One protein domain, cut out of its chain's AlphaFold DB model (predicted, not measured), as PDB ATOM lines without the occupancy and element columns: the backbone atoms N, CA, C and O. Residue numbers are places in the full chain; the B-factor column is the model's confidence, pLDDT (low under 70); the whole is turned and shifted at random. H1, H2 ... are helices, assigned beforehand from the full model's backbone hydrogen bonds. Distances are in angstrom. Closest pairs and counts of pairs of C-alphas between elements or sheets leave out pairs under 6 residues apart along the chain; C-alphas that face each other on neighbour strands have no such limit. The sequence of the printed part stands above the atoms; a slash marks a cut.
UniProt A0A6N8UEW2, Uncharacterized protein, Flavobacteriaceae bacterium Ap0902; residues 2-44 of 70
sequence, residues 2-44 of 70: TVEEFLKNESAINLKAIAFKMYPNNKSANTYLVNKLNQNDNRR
ATOM      1  N   THR A   2      35.466 -40.695  -3.914       96.00
ATOM      2  CA  THR A   2      36.853 -41.052  -4.236       96.00
ATOM      3  C   THR A   2      37.615 -41.477  -2.979       96.00
ATOM      4  O   THR A   2      37.175 -41.222  -1.860       96.00
ATOM      5  N   VAL A   3      38.784 -42.108  -3.144       96.31
ATOM      6  CA  VAL A   3      39.656 -42.461  -2.005       96.31
ATOM      7  C   VAL A   3      40.069 -41.212  -1.223       96.31
ATOM      8  O   VAL A   3      40.104 -41.238  -0.001       96.31
ATOM      9  N   GLU A   4      40.346 -40.106  -1.915       96.19
ATOM     10  CA  GLU A   4      40.708 -38.844  -1.270       96.19
ATOM     11  C   GLU A   4      39.554 -38.277  -0.433       96.19
ATOM     12  O   GLU A   4      39.760 -37.909   0.721       96.19
ATOM     13  N   GLU A   5      38.342 -38.241  -0.994       95.75
ATOM     14  CA  GLU A   5      37.135 -37.798  -0.281       95.75
ATOM     15  C   GLU A   5      36.860 -38.668   0.944       95.75
ATOM     16  O   GLU A   5      36.541 -38.150   2.009       95.75
ATOM     17  N   PHE A   6      37.019 -39.984   0.811       96.25
ATOM     18  CA  PHE A   6      36.830 -40.914   1.916       96.25
ATOM     19  C   PHE A   6      37.820 -40.654   3.055       96.25
ATOM     20  O   PHE A   6      37.411 -40.492   4.199       96.25
ATOM     21  N   LEU A   7      39.113 -40.516   2.741       95.38
ATOM     22  CA  LEU A   7      40.149 -40.222   3.739       95.38
ATOM     23  C   LEU A   7      39.971 -38.855   4.419       95.38
ATOM     24  O   LEU A   7      40.466 -38.664   5.527       95.38
ATOM     25  N   LYS A   8      39.315 -37.892   3.764       94.12
ATOM     26  CA  LYS A   8      39.044 -36.564   4.335       94.12
ATOM     27  C   LYS A   8      37.825 -36.536   5.250       94.12
ATOM     28  O   LYS A   8      37.814 -35.754   6.194       94.12
ATOM     29  N   ASN A   9      36.811 -37.339   4.945       93.44
ATOM     30  CA  ASN A   9      35.489 -37.203   5.554       93.44
ATOM     31  C   ASN A   9      35.154 -38.312   6.558       93.44
ATOM     32  O   ASN A   9      34.295 -38.103   7.410       93.44
ATOM     33  N   GLU A  10      35.805 -39.475   6.481       92.12
ATOM     34  CA  GLU A  10      35.509 -40.604   7.365       92.12
ATOM     35  C   GLU A  10      36.296 -40.512   8.679       92.12
ATOM     36  O   GLU A  10      37.490 -40.816   8.738       92.12
ATOM     37  N   SER A  11      35.622 -40.096   9.754       85.75
ATOM     38  CA  SER A  11      36.238 -39.896  11.071       85.75
ATOM     39  C   SER A  11      36.585 -41.203  11.783       85.75
ATOM     40  O   SER A  11      37.469 -41.210  12.643       85.75
ATOM     41  N   ALA A  12      35.943 -42.316  11.412       87.19
ATOM     42  CA  ALA A  12      36.231 -43.628  11.982       87.19
ATOM     43  C   ALA A  12      37.614 -44.169  11.573       87.19
ATOM     44  O   ALA A  12      38.133 -45.101  12.194       87.19
ATOM     45  N   ILE A  13      38.235 -43.605  10.533       87.75
ATOM     46  CA  ILE A  13      39.505 -44.104  10.012       87.75
ATOM     47  C   ILE A  13      40.690 -43.468  10.718       87.75
ATOM     48  O   ILE A  13      40.908 -42.257  10.720       87.75
ATOM     49  N   ASN A  14      41.567 -44.333  11.215       91.88
ATOM     50  CA  ASN A  14      42.863 -43.923  11.718       91.88
ATOM     51  C   ASN A  14      43.831 -43.619  10.556       91.88
ATOM     52  O   ASN A  14      44.554 -44.497  10.076       91.88
ATOM     53  N   LEU A  15      43.887 -42.352  10.133       94.69
ATOM     54  CA  LEU A  15      44.788 -41.884   9.068       94.69
ATOM     55  C   LEU A  15      46.265 -42.201   9.331       94.69
ATOM     56  O   LEU A  15      47.007 -42.485   8.390       94.69
ATOM     57  N   LYS A  16      46.696 -42.219  10.598       95.06
ATOM     58  CA  LYS A  16      48.076 -42.553  10.970       95.06
ATOM     59  C   LYS A  16      48.402 -44.005  10.612       95.06
ATOM     60  O   LYS A  16      49.474 -44.259  10.065       95.06
ATOM     61  N   ALA A  17      47.482 -44.939  10.859       93.81
ATOM     62  CA  ALA A  17      47.661 -46.348  10.500       93.81
ATOM     63  C   ALA A  17      47.743 -46.542   8.976       93.81
ATOM     64  O   ALA A  17      48.636 -47.234   8.481       93.81
ATOM     65  N   ILE A  18      46.869 -45.862   8.228       96.25
ATOM     66  CA  ILE A  18      46.888 -45.868   6.759       96.25
ATOM     67  C   ILE A  18      48.209 -45.315   6.229       96.25
ATOM     68  O   ILE A  18      48.865 -45.952   5.403       96.25
ATOM     69  N   ALA A  19      48.648 -44.168   6.746       97.00
ATOM     70  CA  ALA A  19      49.872 -43.521   6.307       97.00
ATOM     71  C   ALA A  19      51.111 -44.407   6.506       97.00
ATOM     72  O   ALA A  19      51.948 -44.488   5.608       97.00
ATOM     73  N   PHE A  20      51.223 -45.109   7.640       96.00
ATOM     74  CA  PHE A  20      52.344 -46.023   7.876       96.00
ATOM     75  C   PHE A  20      52.346 -47.227   6.934       96.00
ATOM     76  O   PHE A  20      53.416 -47.619   6.474       96.00
ATOM     77  N   LYS A  21      51.177 -47.770   6.567       95.50
ATOM     78  CA  LYS A  21      51.104 -48.810   5.525       95.50
ATOM     79  C   LYS A  21      51.475 -48.269   4.140       95.50
ATOM     80  O   LYS A  21      52.149 -48.955   3.376       95.50
ATOM     81  N   MET A  22      51.082 -47.037   3.810       95.81
ATOM     82  CA  MET A  22      51.424 -46.406   2.525       95.81
ATOM     83  C   MET A  22      52.918 -46.068   2.394       95.81
ATOM     84  O   MET A  22      53.474 -46.136   1.292       95.81
ATOM     85  N   TYR A  23      53.554 -45.670   3.499       95.12
ATOM     86  CA  TYR A  23      54.922 -45.149   3.541       95.12
ATOM     87  C   TYR A  23      55.738 -45.802   4.682       95.12
ATOM     88  O   TYR A  23      56.115 -45.113   5.631       95.12
ATOM     89  N   PRO A  24      56.062 -47.108   4.598       93.44
ATOM     90  CA  PRO A  24      56.610 -47.882   5.724       93.44
ATOM     91  C   PRO A  24      57.954 -47.370   6.260       93.44
ATOM     92  O   PRO A  24      58.231 -47.479   7.448       93.44
ATOM     93  N   ASN A  25      58.770 -46.744   5.408       95.06
ATOM     94  CA  ASN A  25      60.083 -46.211   5.789       95.06
ATOM     95  C   ASN A  25      60.052 -44.714   6.155       95.06
ATOM     96  O   ASN A  25      61.101 -44.098   6.335       95.06
ATOM     97  N   ASN A  26      58.867 -44.097   6.238       94.62
ATOM     98  CA  ASN A  26      58.717 -42.675   6.535       94.62
ATOM     99  C   ASN A  26      58.247 -42.466   7.982       94.62
ATOM    100  O   ASN A  26      57.074 -42.643   8.302       94.62
ATOM    101  N   LYS A  27      59.150 -42.000   8.853       93.31
ATOM    102  CA  LYS A  27      58.825 -41.676  10.257       93.31
ATOM    103  C   LYS A  27      57.742 -40.596  10.389       93.31
ATOM    104  O   LYS A  27      56.995 -40.591  11.361       93.31
ATOM    105  N   SER A  28      57.621 -39.730   9.384       95.25
ATOM    106  CA  SER A  28      56.634 -38.648   9.307       95.25
ATOM    107  C   SER A  28      55.480 -38.985   8.357       95.25
ATOM    108  O   SER A  28      54.857 -38.078   7.803       95.25
ATOM    109  N   ALA A  29      55.191 -40.276   8.139       96.56
ATOM    110  CA  ALA A  29      54.172 -40.739   7.196       96.56
ATOM    111  C   ALA A  29      52.815 -40.056   7.403       96.56
ATOM    112  O   ALA A  29      52.217 -39.590   6.434       96.56
ATOM    113  N   ASN A  30      52.358 -39.950   8.656       96.25
ATOM    114  CA  ASN A  30      51.083 -39.311   8.984       96.25
ATOM    115  C   ASN A  30      51.039 -37.852   8.507       96.25
ATOM    116  O   ASN A  30      50.180 -37.487   7.709       96.25
ATOM    117  N   THR A  31      52.012 -37.037   8.921       96.25
ATOM    118  CA  THR A  31      52.122 -35.633   8.496       96.25
ATOM    119  C   THR A  31      52.243 -35.514   6.979       96.25
ATOM    120  O   THR A  31      51.656 -34.622   6.375       96.25
ATOM    121  N   TYR A  32      52.969 -36.431   6.337       95.25
ATOM    122  CA  TYR A  32      53.131 -36.445   4.886       95.25
ATOM    123  C   TYR A  32      51.807 -36.690   4.149       95.25
ATOM    124  O   TYR A  32      51.501 -35.973   3.194       95.25
ATOM    125  N   LEU A  33      51.010 -37.663   4.606       96.25
ATOM    126  CA  LEU A  33      49.686 -37.945   4.048       96.25
ATOM    127  C   LEU A  33      48.727 -36.772   4.280       96.25
ATOM    128  O   LEU A  33      48.088 -36.317   3.336       96.25
ATOM    129  N   VAL A  34      48.680 -36.239   5.504       95.56
ATOM    130  CA  VAL A  34      47.835 -35.085   5.855       95.56
ATOM    131  C   VAL A  34      48.176 -33.871   4.988       95.56
ATOM    132  O   VAL A  34      47.276 -33.264   4.414       95.56
ATOM    133  N   ASN A  35      49.463 -33.556   4.806       95.81
ATOM    134  CA  ASN A  35      49.873 -32.445   3.943       95.81
ATOM    135  C   ASN A  35      49.436 -32.659   2.488       95.81
ATOM    136  O   ASN A  35      49.004 -31.705   1.850       95.81
ATOM    137  N   LYS A  36      49.492 -33.893   1.969       95.81
ATOM    138  CA  LYS A  36      49.002 -34.209   0.617       95.81
ATOM    139  C   LYS A  36      47.491 -34.042   0.478       95.81
ATOM    140  O   LYS A  36      47.044 -33.503  -0.531       95.81
ATOM    141  N   LEU A  37      46.719 -34.495   1.467       95.56
ATOM    142  CA  LEU A  37      45.260 -34.350   1.475       95.56
ATOM    143  C   LEU A  37      44.858 -32.869   1.554       95.56
ATOM    144  O   LEU A  37      43.960 -32.433   0.837       95.56
ATOM    145  N   ASN A  38      45.569 -32.077   2.355       94.94
ATOM    146  CA  ASN A  38      45.285 -30.653   2.543       94.94
ATOM    147  C   ASN A  38      45.949 -29.737   1.501       94.94
ATOM    148  O   ASN A  38      45.778 -28.527   1.561       94.94
ATOM    149  N   GLN A  39      46.680 -30.303   0.537       93.00
ATOM    150  CA  GLN A  39      47.423 -29.562  -0.491       93.00
ATOM    151  C   GLN A  39      48.479 -28.584   0.065       93.00
ATOM    152  O   GLN A  39      48.820 -27.587  -0.572       93.00
ATOM    153  N   ASN A  40      49.047 -28.898   1.231       93.69
ATOM    154  CA  ASN A  40      50.113 -28.115   1.855       93.69
ATOM    155  C   ASN A  40      51.446 -28.297   1.109       93.69
ATOM    156  O   ASN A  40      51.707 -29.350   0.522       93.69
ATOM    157  N   ASP A  41      52.327 -27.296   1.172       84.62
ATOM    158  CA  ASP A  41      53.685 -27.339   0.599       84.62
ATOM    159  C   ASP A  41      53.727 -27.690  -0.905       84.62
ATOM    160  O   ASP A  41      54.659 -28.347  -1.373       84.62
ATOM    161  N   ASN A  42      52.687 -27.322  -1.668       88.88
ATOM    162  CA  ASN A  42      52.486 -27.716  -3.072       88.88
ATOM    163  C   ASN A  42      52.421 -29.241  -3.306       88.88
ATOM    164  O   ASN A  42      52.557 -29.720  -4.436       88.88
ATOM    165  N   ARG A  43      52.191 -30.036  -2.256       87.69
ATOM    166  CA  ARG A  43      52.054 -31.490  -2.350       87.69
ATOM    167  C   ARG A  43      50.601 -31.838  -2.615       87.69
ATOM    168  O   ARG A  43      49.751 -31.641  -1.762       87.69
ATOM    169  N   ARG A  44      50.321 -32.422  -3.777       93.44
ATOM    170  CA  ARG A  44      48.977 -32.908  -4.113       93.44
ATOM    171  C   ARG A  44      48.856 -34.407  -3.861       93.44
ATOM    172  O   ARG A  44      49.801 -35.166  -4.128       93.44
TER     173      ARG A  44
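Overview. This is residues 2 to 44 of the 70 residues of an uncharacterized protein of Flavobacteriaceae bacterium Ap0902 (UniProt A0A6N8UEW2). Two short helices, H2 and H3, pack on each other nearly at a right angle, closest near their first residues, and H1 lies off to one side. Residues 38 to 44 make a tail beyond H3. The printed part, 43 residues with three named helices and no named strand, is all helix and compact, with a radius of gyration of the C-alphas of 10.1 A and spans of 25 by 24 by 14 A.

Arrangement. Look first at H1, residues 3 to 9; it is close to but not clearly touching H2, residues 15 to 22, with closest C-alphas Leu 7 and Leu 15 at 7.3 A, and runs opposite ways at a shallow tilt of 18 degrees. H3, residues 29 to 37, touches H2, about perpendicular at 78 degrees, with closest C-alphas Lys 16 and Asn 30 at 4.8 A. H1 and H3 are close but not clearly touching, with closest C-alphas Glu 4 and Leu 37 at 7.0 A. In H1, H2 and H3 every O i to N i+4 pair is within hydrogen-bond range.

Along the chain. Find C-alpha 3 at (39.656, -42.461, -2.005), where H1 begins its 10.1 A; H2 is 10.4 A long, and H3 runs 12.4 A to C-alpha 37 at (45.260, -34.350, 1.475).

Size, cuts and confidence. The C-alphas of Ala 12 and Asn 42 are the two farthest apart, 27.3 A. The printed part has no cut, its link H1 to H2 is tight and H2 to H3 short, and no printed residue is under 70 in pLDDT.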